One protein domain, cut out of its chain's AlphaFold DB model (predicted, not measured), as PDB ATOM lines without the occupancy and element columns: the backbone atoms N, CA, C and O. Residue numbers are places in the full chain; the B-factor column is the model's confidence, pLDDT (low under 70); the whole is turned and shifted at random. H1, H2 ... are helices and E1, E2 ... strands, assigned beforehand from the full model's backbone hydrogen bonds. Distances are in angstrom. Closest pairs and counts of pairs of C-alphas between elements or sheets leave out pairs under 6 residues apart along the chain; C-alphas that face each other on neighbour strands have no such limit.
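Overview. This is residues 11 to 115 of the 117 residues of an uncharacterized protein of Acidovorax delafieldii 2AN (UniProt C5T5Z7). A strongly twisted sheet of four strands curls round helix H4, and H3 covers part of the same face. H2 packs on H3 away from the sheet, and short H1 lies beyond, apart from the other elements. The printed part has 105 residues, with H1, H2, E1, E2, H3, H4, E3 and E4 in chain order; the class is mixed, helices and strands. The mixed sheet has the order E1, E2, E3, E4. The whole is compact, with a radius of gyration of the C-alphas of 14.7 A and spans of 39 by 35 by 28 A.

Along the chain. H1, residues 11 to 14, begins at C-alpha 11 (157.314, 144.161, 140.088). H2, residues 21 to 34, is 21.2 A long. E1, residues 42 to 49, and E2, residues 52 to 59, measure 22.5 A and 22.9 A. H3 holds residues 68 to 77; H4, residues 79 to 93, is 20.7 A long. E3, residues 97 to 104, measures 23.3 A. E4, residues 110 to 114, ends at C-alpha 114 (131.648, 163.540, 150.168).

Arrangement. E1 and E2 form an antiparallel hairpin, with N 45 and O 56 at 2.8 A. E2 and E3 are parallel, with N 98 and O 55 at 2.8 A; with H3 and H4 between they make a strand-helix-strand unit, its crossover left-handed. E3 and E4 form an antiparallel hairpin, with N 101 and O 113 at 2.8 A. H3 and H4 on one face make two layers with the sheet. H2 and H3 touch, the C-alphas of Arg 29 and Ala 69 being closest at 5.3 A. Every O i to N i+4 pair is within hydrogen-bond range in H3 and H4, 8 of 10 in H2; H1 is too short for one.

Size, cuts and confidence. The C-alphas of Gln 13 and Ser 92, the two farthest apart, are 40.1 A apart. The printed part has no cut and no long link. Residues 11 to 39 have pLDDT under 70.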
ATOM      1  N   ILE A  11     158.539 143.390 140.342       50.75
ATOM      2  CA  ILE A  11     157.314 144.161 140.088       50.75
ATOM      3  C   ILE A  11     157.626 145.656 140.232       50.75
ATOM      4  O   ILE A  11     157.296 146.441 139.349       50.75
ATOM      5  N   SER A  12     158.382 146.040 141.265       43.00
ATOM      6  CA  SER A  12     158.766 147.441 141.489       43.00
ATOM      7  C   SER A  12     159.676 148.021 140.400       43.00
ATOM      8  O   SER A  12     159.678 149.230 140.192       43.00
ATOM      9  N   GLN A  13     160.450 147.186 139.695       41.66
ATOM     10  CA  GLN A  13     161.313 147.643 138.598       41.66
ATOM     11  C   GLN A  13     160.602 147.720 137.241       41.66
ATOM     12  O   GLN A  13     161.091 148.417 136.357       41.66
ATOM     13  N   SER A  14     159.453 147.058 137.072       41.56
ATOM     14  CA  SER A  14     158.697 147.098 135.813       41.56
ATOM     15  C   SER A  14     157.828 148.353 135.657       41.56
ATOM     16  O   SER A  14     157.382 148.630 134.553       41.56
ATOM     17  N   ILE A  15     157.627 149.112 136.738       48.72
ATOM     18  CA  ILE A  15     156.811 150.342 136.779       48.72
ATOM     19  C   ILE A  15     157.651 151.588 136.411       48.72
ATOM     20  O   ILE A  15     157.143 152.672 136.153       48.72
ATOM     21  N   ALA A  16     158.981 151.459 136.360       47.34
ATOM     22  CA  ALA A  16     159.894 152.597 136.242       47.34
ATOM     23  C   ALA A  16     160.326 152.941 134.800       47.34
ATOM     24  O   ALA A  16     161.322 153.645 134.618       47.34
ATOM     25  N   GLY A  17     159.620 152.466 133.770       44.69
ATOM     26  CA  GLY A  17     159.992 152.727 132.380       44.69
ATOM     27  C   GLY A  17     158.803 152.687 131.432       44.69
ATOM     28  O   GLY A  17     158.347 151.608 131.089       44.69
ATOM     29  N   GLU A  18     158.360 153.872 131.002       48.41
ATOM     30  CA  GLU A  18     157.471 154.083 129.849       48.41
ATOM     31  C   GLU A  18     156.198 153.211 129.873       48.41
ATOM     32  O   GLU A  18     155.957 152.388 128.994       48.41
ATOM     33  N   GLU A  19     155.384 153.361 130.923       47.62
ATOM     34  CA  GLU A  19     154.149 152.590 131.084       47.62
ATOM     35  C   GLU A  19     153.026 153.121 130.186       47.62
ATOM     36  O   GLU A  19     152.514 154.227 130.374       47.62
ATOM     37  N   ASP A  20     152.608 152.285 129.237       48.19
ATOM     38  CA  ASP A  20     151.237 152.259 128.738       48.19
ATOM     39  C   ASP A  20     150.291 152.100 129.945       48.19
ATOM     40  O   ASP A  20     150.299 151.037 130.579       48.19
ATOM     41  N   PRO A  21     149.480 153.120 130.296       47.25
ATOM     42  CA  PRO A  21     148.624 153.082 131.478       47.25
ATOM     43  C   PRO A  21     147.676 151.878 131.494       47.25
ATOM     44  O   PRO A  21     147.247 151.459 132.565       47.25
ATOM     45  N   GLY A  22     147.350 151.301 130.329       50.06
ATOM     46  CA  GLY A  22     146.491 150.122 130.235       50.06
ATOM     47  C   GLY A  22     147.133 148.847 130.792       50.06
ATOM     48  O   GLY A  22     146.488 148.106 131.533       50.06
ATOM     49  N   ALA A  23     148.413 148.603 130.499       50.59
ATOM     50  CA  ALA A  23     149.083 147.347 130.845       50.59
ATOM     51  C   ALA A  23     149.334 147.203 132.358       50.59
ATOM     52  O   ALA A  23     149.235 146.108 132.918       50.59
ATOM     53  N   SER A  24     149.608 148.314 133.040       54.88
ATOM     54  CA  SER A  24     149.831 148.345 134.490       54.88
ATOM     55  C   SER A  24     148.535 148.139 135.272       54.88
ATOM     56  O   SER A  24     148.533 147.495 136.325       54.88
ATOM     57  N   LEU A  25     147.405 148.604 134.729       56.97
ATOM     58  CA  LEU A  25     146.085 148.386 135.323       56.97
ATOM     59  C   LEU A  25     145.663 146.918 135.269       56.97
ATOM     60  O   LEU A  25     145.076 146.432 136.236       56.97
ATOM     61  N   ASP A  26     145.998 146.190 134.201       56.22
ATOM     62  CA  ASP A  26     145.678 144.762 134.076       56.22
ATOM     63  C   ASP A  26     146.418 143.902 135.113       56.22
ATOM     64  O   ASP A  26     145.842 142.980 135.700       56.22
ATOM     65  N   VAL A  27     147.677 144.237 135.412       58.84
ATOM     66  CA  VAL A  27     148.473 143.544 136.439       58.84
ATOM     67  C   VAL A  27     147.935 143.837 137.844       58.84
ATOM     68  O   VAL A  27     147.773 142.918 138.650       58.84
ATOM     69  N   VAL A  28     147.590 145.093 138.139       63.16
ATOM     70  CA  VAL A  28     146.991 145.467 139.432       63.16
ATOM     71  C   VAL A  28     145.603 144.839 139.597       63.16
ATOM     72  O   VAL A  28     145.278 144.335 140.674       63.16
ATOM     73  N   ARG A  29     144.806 144.774 138.523       59.16
ATOM     74  CA  ARG A  29     143.507 144.082 138.489       59.16
ATOM     75  C   ARG A  29     143.652 142.612 138.888       59.16
ATOM     76  O   ARG A  29     142.872 142.134 139.712       59.16
ATOM     77  N   ALA A  30     144.655 141.912 138.357       58.62
ATOM     78  CA  ALA A  30     144.918 140.511 138.689       58.62
ATOM     79  C   ALA A  30     145.318 140.312 140.165       58.62
ATOM     80  O   ALA A  30     144.852 139.370 140.806       58.62
ATOM     81  N   LEU A  31     146.117 141.223 140.728       60.28
ATOM     82  CA  LEU A  31     146.522 141.176 142.140       60.28
ATOM     83  C   LEU A  31     145.349 141.461 143.093       60.28
ATOM     84  O   LEU A  31     145.185 140.779 144.104       60.28
ATOM     85  N   LEU A  32     144.478 142.417 142.754       61.72
ATOM     86  CA  LEU A  32     143.316 142.783 143.573       61.72
ATOM     87  C   LEU A  32     142.219 141.708 143.595       61.72
ATOM     88  O   LEU A  32     141.483 141.600 144.577       61.72
ATOM     89  N   GLN A  33     142.106 140.888 142.545       60.47
ATOM     90  CA  GLN A  33     141.183 139.746 142.534       60.47
ATOM     91  C   GLN A  33     141.556 138.681 143.579       60.47
ATOM     92  O   GLN A  33     140.677 137.966 144.061       60.47
ATOM     93  N   GLN A  34     142.831 138.593 143.966       55.12
ATOM     94  CA  GLN A  34     143.328 137.582 144.899       55.12
ATOM     95  C   GLN A  34     143.072 137.937 146.381       55.12
ATOM     96  O   GLN A  34     142.973 137.039 147.217       55.12
ATOM     97  N   GLU A  35     142.877 139.221 146.701       55.31
ATOM     98  CA  GLU A  35     142.767 139.770 148.069       55.31
ATOM     99  C   GLU A  35     141.312 140.029 148.537       55.31
ATOM    100  O   GLU A  35     141.064 140.752 149.504       55.31
ATOM    101  N   GLN A  36     140.297 139.441 147.888       52.16
ATOM    102  CA  GLN A  36     138.894 139.631 148.287       52.16
ATOM    103  C   GLN A  36     138.523 138.845 149.560       52.16
ATOM    104  O   GLN A  36     137.928 137.767 149.511       52.16
ATOM    105  N   ARG A  37     138.808 139.417 150.735       46.81
ATOM    106  CA  ARG A  37     138.148 139.046 152.001       46.81
ATOM    107  C   ARG A  37     137.677 140.289 152.770       46.81
ATOM    108  O   ARG A  37     138.453 140.933 153.457       46.81
ATOM    109  N   ASN A  38     136.370 140.568 152.688       50.31
ATOM    110  CA  ASN A  38     135.521 141.324 153.636       50.31
ATOM    111  C   ASN A  38     135.948 142.728 154.122       50.31
ATOM    112  O   ASN A  38     135.363 143.232 155.083       50.31
ATOM    113  N   VAL A  39     136.902 143.398 153.479       60.94
ATOM    114  CA  VAL A  39     137.203 144.812 153.754       60.94
ATOM    115  C   VAL A  39     136.576 145.665 152.659       60.94
ATOM    116  O   VAL A  39     136.849 145.427 151.483       60.94
ATOM    117  N   ARG A  40     135.763 146.661 153.048       71.50
ATOM    118  CA  ARG A  40     135.241 147.682 152.126       71.50
ATOM    119  C   ARG A  40     136.391 148.293 151.352       71.50
ATOM    120  O   ARG A  40     137.284 148.885 151.959       71.50
ATOM    121  N   GLN A  41     136.355 148.144 150.036       82.00
ATOM    122  CA  GLN A  41     137.464 148.554 149.193       82.00
ATOM    123  C   GLN A  41     137.501 150.079 149.164       82.00
ATOM    124  O   GLN A  41     136.491 150.741 148.912       82.00
ATOM    125  N   LYS A  42     138.667 150.631 149.486       89.94
ATOM    126  CA  LYS A  42     138.952 152.054 149.371       89.94
ATOM    127  C   LYS A  42     140.281 152.228 148.664       89.94
ATOM    128  O   LYS A  42     141.208 151.457 148.904       89.94
ATOM    129  N   ILE A  43     140.371 153.263 147.847       91.50
ATOM    130  CA  ILE A  43     141.599 153.687 147.191       91.50
ATOM    131  C   ILE A  43     142.014 155.010 147.813       91.50
ATOM    132  O   ILE A  43     141.237 155.965 147.848       91.50
ATOM    133  N   HIS A  44     143.228 155.038 148.348       93.38
ATOM    134  CA  HIS A  44     143.825 156.246 148.890       93.38
ATOM    135  C   HIS A  44     144.473 157.058 147.770       93.38
ATOM    136  O   HIS A  44     145.164 156.492 146.923       93.38
ATOM    137  N   MET A  45     144.259 158.371 147.777       91.50
ATOM    138  CA  MET A  45     144.837 159.307 146.818       91.50
ATOM    139  C   MET A  45     145.341 160.550 147.523       91.50
ATOM    140  O   MET A  45     144.627 161.133 148.340       91.50
ATOM    141  N   ASP A  46     146.527 160.993 147.124       92.50
ATOM    142  CA  ASP A  46     147.074 162.287 147.499       92.50
ATOM    143  C   ASP A  46     146.995 163.242 146.305       92.50
ATOM    144  O   ASP A  46     147.565 162.993 145.241       92.50
ATOM    145  N   PHE A  47     146.301 164.361 146.490       87.88
ATOM    146  CA  PHE A  47     146.250 165.461 145.535       87.88
ATOM    147  C   PHE A  47     147.215 166.550 145.980       87.88
ATOM    148  O   PHE A  47     147.074 167.104 147.072       87.88
ATOM    149  N   ILE A  48     148.193 166.863 145.131       92.44
ATOM    150  CA  ILE A  48     149.242 167.840 145.423       92.44
ATOM    151  C   ILE A  48     149.159 168.971 144.404       92.44
ATOM    152  O   ILE A  48     149.254 168.738 143.201       92.44
ATOM    153  N   GLU A  49     149.023 170.202 144.891       87.81
ATOM    154  CA  GLU A  49     149.067 171.413 144.072       87.81
ATOM    155  C   GLU A  49     149.919 172.476 144.780       87.81
ATOM    156  O   GLU A  49     149.603 172.957 145.874       87.81
ATOM    157  N   GLY A  50     151.058 172.825 144.175       90.62
ATOM    158  CA  GLY A  50     152.029 173.743 144.770       90.62
ATOM    159  C   GLY A  50     152.567 173.234 146.113       90.62
ATOM    160  O   GLY A  50     153.234 172.206 146.173       90.62
ATOM    161  N   SER A  51     152.304 173.978 147.193       89.31
ATOM    162  CA  SER A  51     152.689 173.618 148.570       89.31
ATOM    163  C   SER A  51     151.571 172.936 149.366       89.31
ATOM    164  O   SER A  51     151.736 172.672 150.559       89.31
ATOM    165  N   GLN A  52     150.417 172.699 148.741       87.94
ATOM    166  CA  GLN A  52     149.255 172.103 149.381       87.94
ATOM    167  C   GLN A  52     149.146 170.625 149.012       87.94
ATOM    168  O   GLN A  52     149.367 170.241 147.868       87.94
ATOM    169  N   ALA A  53     148.764 169.815 149.998       91.50
ATOM    170  CA  ALA A  53     148.415 168.414 149.820       91.50
ATOM    171  C   ALA A  53     147.082 168.113 150.520       91.50
ATOM    172  O   ALA A  53     146.833 168.617 151.631       91.50
ATOM    173  N   ILE A  54     146.252 167.306 149.859       92.00
ATOM    174  CA  ILE A  54     144.982 166.769 150.353       92.00
ATOM    175  C   ILE A  54     145.002 165.257 150.156       92.00
ATOM    176  O   ILE A  54     145.220 164.783 149.047       92.00
ATOM    177  N   ALA A  55     144.702 164.525 151.217       93.19
ATOM    178  CA  ALA A  55     144.477 163.094 151.188       93.19
ATOM    179  C   ALA A  55     142.979 162.801 151.038       93.19
ATOM    180  O   ALA A  55     142.152 163.356 151.771       93.19
ATOM    181  N   ALA A  56     142.618 161.891 150.140       93.56
ATOM    182  CA  ALA A  56     141.260 161.391 149.989       93.56
ATOM    183  C   ALA A  56     141.235 159.864 149.977       93.56
ATOM    184  O   ALA A  56     141.987 159.218 149.253       93.56
ATOM    185  N   ASN A  57     140.317 159.283 150.744       94.56
ATOM    186  CA  ASN A  57     139.964 157.876 150.615       94.56
ATOM    187  C   ASN A  57     138.688 157.774 149.783       94.56
ATOM    188  O   ASN A  57     137.629 158.231 150.217       94.56
ATOM    189  N   VAL A  58     138.794 157.176 148.603       94.38
ATOM    190  CA  VAL A  58     137.689 157.000 147.658       94.38
ATOM    191  C   VAL A  58     137.153 155.581 147.767       94.38
ATOM    192  O   VAL A  58     137.928 154.629 147.754       94.38
ATOM    193  N   GLY A  59     135.841 155.413 147.876       93.12
ATOM    194  CA  GLY A  59     135.222 154.088 147.910       93.12
ATOM    195  C   GLY A  59     133.792 154.086 147.395       93.12
ATOM    196  O   GLY A  59     133.267 155.104 146.956       93.12
ATOM    197  N   TRP A  60     133.142 152.930 147.480       91.81
ATOM    198  CA  TRP A  60     131.737 152.802 147.108       91.81
ATOM    199  C   TRP A  60     130.795 153.355 148.190       91.81
ATOM    200  O   TRP A  60     131.075 153.208 149.392       91.81
ATOM    201  N   PRO A  61     129.620 153.885 147.799       87.50
ATOM    202  CA  PRO A  61     128.494 154.047 148.700       87.50
ATOM    203  C   PRO A  61     128.152 152.725 149.386       87.50
ATOM    204  O   PRO A  61     128.194 151.657 148.773       87.50
ATOM    205  N   ARG A  62     127.729 152.780 150.658       76.88
ATOM    206  CA  ARG A  62     127.433 151.569 151.460       76.88
ATOM    207  C   ARG A  62     126.435 150.605 150.800       76.88
ATOM    208  O   ARG A  62     126.430 149.430 151.148       76.88
ATOM    209  N   ALA A  63     125.574 151.104 149.916       70.88
ATOM    210  CA  ALA A  63     124.528 150.336 149.246       70.88
ATOM    211  C   ALA A  63     124.958 149.705 147.906       70.88
ATOM    212  O   ALA A  63     124.173 148.957 147.327       70.88
ATOM    213  N   ARG A  64     126.152 150.024 147.385       73.38
ATOM    214  CA  ARG A  64     126.587 149.668 146.020       73.38
ATOM    215  C   ARG A  64     128.050 149.221 145.965       73.38
ATOM    216  O   ARG A  64     128.795 149.618 145.079       73.38
ATOM    217  N   GLU A  65     128.465 148.398 146.923       76.31
ATOM    218  CA  GLU A  65     129.822 147.846 146.940       76.31
ATOM    219  C   GLU A  65     130.034 146.906 145.736       76.31
ATOM    220  O   GLU A  65     129.345 145.893 145.600       76.31
ATOM    221  N   LYS A  66     130.961 147.282 144.845       83.38
ATOM    222  CA  LYS A  66     131.454 146.474 143.714       83.38
ATOM    223  C   LYS A  66     132.893 146.022 143.998       83.38
ATOM    224  O   LYS A  66     133.409 146.248 145.089       83.38
ATOM    225  N   SER A  67     133.562 145.377 143.043       85.94
ATOM    226  CA  SER A  67     134.921 144.880 143.278       85.94
ATOM    227  C   SER A  67     135.953 146.013 143.428       85.94
ATOM    228  O   SER A  67     135.737 147.142 142.985       85.94
ATOM    229  N   ALA A  68     137.108 145.706 144.033       85.94
ATOM    230  CA  ALA A  68     138.255 146.624 144.078       85.94
ATOM    231  C   ALA A  68     138.744 147.007 142.673       85.94
ATOM    232  O   ALA A  68     139.171 148.136 142.456       85.94
ATOM    233  N   ALA A  69     138.689 146.057 141.736       85.56
ATOM    234  CA  ALA A  69     139.089 146.269 140.354       85.56
ATOM    235  C   ALA A  69     138.178 147.289 139.663       85.56
ATOM    236  O   ALA A  69     138.684 148.223 139.051       85.56
ATOM    237  N   ASP A  70     136.860 147.156 139.835       88.12
ATOM    238  CA  ASP A  70     135.891 148.114 139.290       88.12
ATOM    239  C   ASP A  70     136.095 149.507 139.903       88.12
ATOM    240  O   ASP A  70     135.964 150.520 139.222       88.12
ATOM    241  N   LEU A  71     136.443 149.566 141.196       89.06
ATOM    242  CA  LEU A  71     136.693 150.835 141.878       89.06
ATOM    243  C   LEU A  71     137.935 151.512 141.309       89.06
ATOM    244  O   LEU A  71     137.914 152.713 141.069       89.06
ATOM    245  N   LEU A  72     139.001 150.741 141.090       90.19
ATOM    246  CA  LEU A  72     140.234 151.240 140.497       90.19
ATOM    247  C   LEU A  72     140.010 151.730 139.069       90.19
ATOM    248  O   LEU A  72     140.482 152.808 138.726       90.19
ATOM    249  N   GLU A  73     139.270 150.969 138.264       88.50
ATOM    250  CA  GLU A  73     138.916 151.354 136.898       88.50
ATOM    251  C   GLU A  73     138.191 152.705 136.876       88.50
ATOM    252  O   GLU A  73     138.630 153.630 136.190       88.50
ATOM    253  N   LEU A  74     137.161 152.857 137.713       91.62
ATOM    254  CA  LEU A  74     136.387 154.092 137.809       91.62
ATOM    255  C   LEU A  74     137.241 155.275 138.287       91.62
ATOM    256  O   LEU A  74     137.195 156.371 137.732       91.62
ATOM    257  N   VAL A  75     138.050 155.039 139.317       91.94
ATOM    258  CA  VAL A  75     138.963 156.029 139.887       91.94
ATOM    259  C   VAL A  75     139.947 156.557 138.850       91.94
ATOM    260  O   VAL A  75     140.190 157.760 138.798       91.94
ATOM    261  N   VAL A  76     140.527 155.671 138.046       91.38
ATOM    262  CA  VAL A  76     141.536 156.048 137.055       91.38
ATOM    263  C   VAL A  76     140.881 156.802 135.901       91.38
ATOM    264  O   VAL A  76     141.384 157.856 135.499       91.38
ATOM    265  N   ALA A  77     139.728 156.319 135.430       91.62
ATOM    266  CA  ALA A  77     138.952 156.968 134.378       91.62
ATOM    267  C   ALA A  77     138.527 158.397 134.764       91.62
ATOM    268  O   ALA A  77     138.638 159.309 133.944       91.62
ATOM    269  N   HIS A  78     138.129 158.614 136.022       94.12
ATOM    270  CA  HIS A  78     137.578 159.888 136.502       94.12
ATOM    271  C   HIS A  78     138.481 160.631 137.500       94.12
ATOM    272  O   HIS A  78     138.012 161.485 138.259       94.12
ATOM    273  N   HIS A  79     139.793 160.366 137.498       91.06
ATOM    274  CA  HIS A  79     140.732 160.949 138.469       91.06
ATOM    275  C   HIS A  79     140.678 162.487 138.514       91.06
ATOM    276  O   HIS A  79     140.777 163.078 139.588       91.06
ATOM    277  N   GLY A  80     140.475 163.143 137.365       90.12
ATOM    278  CA  GLY A  80     140.359 164.600 137.278       90.12
ATOM    279  C   GLY A  80     139.101 165.144 137.961       90.12
ATOM    280  O   GLY A  80     139.163 166.146 138.669       90.12
ATOM    281  N   GLU A  81     137.963 164.467 137.811       94.31
ATOM    282  CA  GLU A  81     136.699 164.849 138.457       94.31
ATOM    283  C   GLU A  81     136.763 164.641 139.975       94.31
ATOM    284  O   GLU A  81     136.309 165.493 140.748       94.31
ATOM    285  N   ILE A  82     137.406 163.552 140.408       94.44
ATOM    286  CA  ILE A  82     137.676 163.271 141.821       94.44
ATOM    287  C   ILE A  82     138.601 164.345 142.408       94.44
ATOM    288  O   ILE A  82     138.286 164.905 143.459       94.44
ATOM    289  N   ALA A  83     139.698 164.684 141.722       94.06
ATOM    290  CA  ALA A  83     140.637 165.716 142.155       94.06
ATOM    291  C   ALA A  83     139.962 167.090 142.267       94.06
ATOM    292  O   ALA A  83     140.082 167.759 143.294       94.06
ATOM    293  N   ASN A  84     139.195 167.491 141.249       94.62
ATOM    294  CA  ASN A  84     138.438 168.744 141.254       94.62
ATOM    295  C   ASN A  84     137.461 168.807 142.433       94.62
ATOM    296  O   ASN A  84     137.347 169.835 143.106       94.62
ATOM    297  N   THR A  85     136.784 167.696 142.719       95.44
ATOM    298  CA  THR A  85     135.862 167.598 143.854       95.44
ATOM    299  C   THR A  85     136.601 167.673 145.185       95.44
ATOM    300  O   THR A  85     136.174 168.410 146.075       95.44
ATOM    301  N   ALA A  86     137.736 166.987 145.321       94.69
ATOM    302  CA  ALA A  86     138.576 167.049 146.513       94.69
ATOM    303  C   ALA A  86     139.069 168.481 146.788       94.69
ATOM    304  O   ALA A  86     138.915 168.978 147.905       94.69
ATOM    305  N   TRP A  87     139.572 169.184 145.769       94.56
ATOM    306  CA  TRP A  87     139.994 170.583 145.887       94.56
ATOM    307  C   TRP A  87     138.832 171.523 146.197       94.56
ATOM    308  O   TRP A  87     138.965 172.397 147.051       94.56
ATOM    309  N   SER A  88     137.671 171.335 145.566       95.38
ATOM    310  CA  SER A  88     136.463 172.115 145.871       95.38
ATOM    311  C   SER A  88     136.023 171.941 147.333       95.38
ATOM    312  O   SER A  88     135.735 172.915 148.039       95.38
ATOM    313  N   LEU A  89     136.050 170.705 147.841       94.88
ATOM    314  CA  LEU A  89     135.750 170.401 149.240       94.88
ATOM    315  C   LEU A  89     136.792 170.986 150.195       94.88
ATOM    316  O   LEU A  89     136.425 171.570 151.213       94.88
ATOM    317  N   PHE A  90     138.080 170.898 149.871       93.44
ATOM    318  CA  PHE A  90     139.130 171.541 150.658       93.44
ATOM    319  C   PHE A  90     138.973 173.065 150.682       93.44
ATOM    320  O   PHE A  90     139.028 173.663 151.752       93.44
ATOM    321  N   ASN A  91     138.698 173.697 149.543       94.50
ATOM    322  CA  ASN A  91     138.522 175.147 149.462       94.50
ATOM    323  C   ASN A  91     137.288 175.633 150.237       94.50
ATOM    324  O   ASN A  91     137.297 176.741 150.771       94.50
ATOM    325  N   SER A  92     136.237 174.813 150.335       94.44
ATOM    326  CA  SER A  92     135.019 175.155 151.080       94.44
ATOM    327  C   SER A  92     135.070 174.802 152.571       94.44
ATOM    328  O   SER A  92     134.406 175.462 153.368       94.44
ATOM    329  N   THR A  93     135.842 173.788 152.975       93.31
ATOM    330  CA  THR A  93     135.836 173.267 154.359       93.31
ATOM    331  C   THR A  93     137.172 173.383 155.097       93.31
ATOM    332  O   THR A  93     137.210 173.243 156.317       93.31
ATOM    333  N   GLY A  94     138.277 173.590 154.380       91.50
ATOM    334  CA  GLY A  94     139.647 173.519 154.893       91.50
ATOM    335  C   GLY A  94     140.133 172.102 155.238       91.50
ATOM    336  O   GLY A  94     141.240 171.947 155.759       91.50
ATOM    337  N   GLN A  95     139.331 171.060 154.990       92.25
ATOM    338  CA  GLN A  95     139.669 169.685 155.360       92.25
ATOM    339  C   GLN A  95     140.701 169.081 154.405       92.25
ATOM    340  O   GLN A  95     140.469 168.986 153.204       92.25
ATOM    341  N   ARG A  96     141.830 168.625 154.959       90.19
ATOM    342  CA  ARG A  96     142.911 167.958 154.208       90.19
ATOM    343  C   ARG A  96     142.771 166.443 154.119       90.19
ATOM    344  O   ARG A  96     143.519 165.827 153.378       90.19
ATOM    345  N   ALA A  97     141.880 165.854 154.909       93.62
ATOM    346  CA  ALA A  97     141.590 164.428 154.895       93.62
ATOM    347  C   ALA A  97     140.112 164.261 154.551       93.62
ATOM    348  O   ALA A  97     139.246 164.696 155.314       93.62
ATOM    349  N   LEU A  98     139.843 163.685 153.384       93.56
ATOM    350  CA  LEU A  98     138.510 163.548 152.819       93.56
ATOM    351  C   LEU A  98     138.131 162.076 152.686       93.56
ATOM    352  O   LEU A  98     138.952 161.210 152.393       93.56
ATOM    353  N   GLU A  99     136.848 161.808 152.866       95.12
ATOM    354  CA  GLU A  99     136.232 160.531 152.531       95.12
ATOM    355  C   GLU A  99     135.271 160.807 151.382       95.12
ATOM    356  O   GLU A  99     134.325 161.586 151.540       95.12
ATOM    357  N   LEU A 100     135.546 160.212 150.226       94.88
ATOM    358  CA  LEU A 100     134.763 160.388 149.012       94.88
ATOM    359  C   LEU A 100     134.079 159.077 148.644       94.88
ATOM    360  O   LEU A 100     134.628 157.988 148.828       94.88
ATOM    361  N   GLU A 101     132.876 159.198 148.110       95.00
ATOM    362  CA  GLU A 101     132.156 158.095 147.496       95.00
ATOM    363  C   GLU A 101     132.045 158.347 145.999       95.00
ATOM    364  O   GLU A 101     131.805 159.480 145.578       95.00
ATOM    365  N   VAL A 102     132.254 157.294 145.213       94.06
ATOM    366  CA  VAL A 102     132.094 157.320 143.759       94.06
ATOM    367  C   VAL A 102     131.048 156.315 143.326       94.06
ATOM    368  O   VAL A 102     130.922 155.247 143.920       94.06
ATOM    369  N   ASP A 103     130.291 156.654 142.296       92.25
ATOM    370  CA  ASP A 103     129.330 155.748 141.685       92.25
ATOM    371  C   ASP A 103     129.212 156.042 140.193       92.25
ATOM    372  O   ASP A 103     129.579 157.115 139.719       92.25
ATOM    373  N   GLU A 104     128.665 155.078 139.471       89.75
ATOM    374  CA  GLU A 104     128.308 155.218 138.068       89.75
ATOM    375  C   GLU A 104     126.902 154.651 137.896       89.75
ATOM    376  O   GLU A 104     126.607 153.534 138.353       89.75
ATOM    377  N   ASP A 105     126.004 155.436 137.305       87.25
ATOM    378  CA  ASP A 105     124.651 154.960 137.040       87.25
ATOM    379  C   ASP A 105     124.590 154.021 135.824       87.25
ATOM    380  O   ASP A 105     125.593 153.593 135.262       87.25
ATOM    381  N   ARG A 106     123.373 153.618 135.447       84.69
ATOM    382  CA  ARG A 106     123.165 152.668 134.345       84.69
ATOM    383  C   ARG A 106     123.471 153.262 132.972       84.69
ATOM    384  O   ARG A 106     123.630 152.489 132.032       84.69
ATOM    385  N   ASP A 107     123.510 154.586 132.874       88.94
ATOM    386  CA  ASP A 107     123.762 155.318 131.637       88.94
ATOM    387  C   ASP A 107     125.247 155.704 131.506       88.94
ATOM    388  O   ASP A 107     125.642 156.315 130.513       88.94
ATOM    389  N   GLY A 108     126.075 155.316 132.482       83.75
ATOM    390  CA  GLY A 108     127.505 155.592 132.502       83.75
ATOM    391  C   GLY A 108     127.861 156.969 133.056       83.75
ATOM    392  O   GLY A 108     128.961 157.465 132.823       83.75
ATOM    393  N   VAL A 109     126.932 157.633 133.751       89.56
ATOM    394  CA  VAL A 109     127.213 158.936 134.359       89.56
ATOM    395  C   VAL A 109     127.964 158.716 135.664       89.56
ATOM    396  O   VAL A 109     127.472 158.029 136.561       89.56
ATOM    397  N   PHE A 110     129.141 159.327 135.765       91.88
ATOM    398  CA  PHE A 110     129.971 159.310 136.960       91.88
ATOM    399  C   PHE A 110     129.489 160.324 137.999       91.88
ATOM    400  O   PHE A 110     129.131 161.462 137.686       91.88
ATOM    401  N   TYR A 111     129.539 159.913 139.261       93.31
ATOM    402  CA  TYR A 111     129.243 160.751 140.410       93.31
ATOM    403  C   TYR A 111     130.361 160.627 141.434       93.31
ATOM    404  O   TYR A 111     130.819 159.528 141.744       93.31
ATOM    405  N   VAL A 112     130.741 161.759 142.025       95.31
ATOM    406  CA  VAL A 112     131.625 161.820 143.189       95.31
ATOM    407  C   VAL A 112     131.026 162.753 144.232       95.31
ATOM    408  O   VAL A 112     130.596 163.867 143.929       95.31
ATOM    409  N   SER A 113     130.981 162.302 145.480       92.88
ATOM    410  CA  SER A 113     130.452 163.086 146.593       92.88
ATOM    411  C   SER A 113     131.270 162.875 147.856       92.88
ATOM    412  O   SER A 113     131.994 161.890 148.001       92.88
ATOM    413  N   ARG A 114     131.142 163.794 148.818       92.88
ATOM    414  CA  ARG A 114     131.648 163.540 150.168       92.88
ATOM    415  C   ARG A 114     130.833 162.410 150.795       92.88
ATOM    416  O   ARG A 114     129.618 162.364 150.631       92.88
ATOM    417  N   LYS A 115     131.492 161.528 151.539       87.50
ATOM    418  CA  LYS A 115     130.821 160.536 152.374       87.50
ATOM    419  C   LYS A 115     130.076 161.248 153.503       87.50
ATOM    420  O   LYS A 115     130.707 161.843 154.384       87.50
TER     421      LYS A 115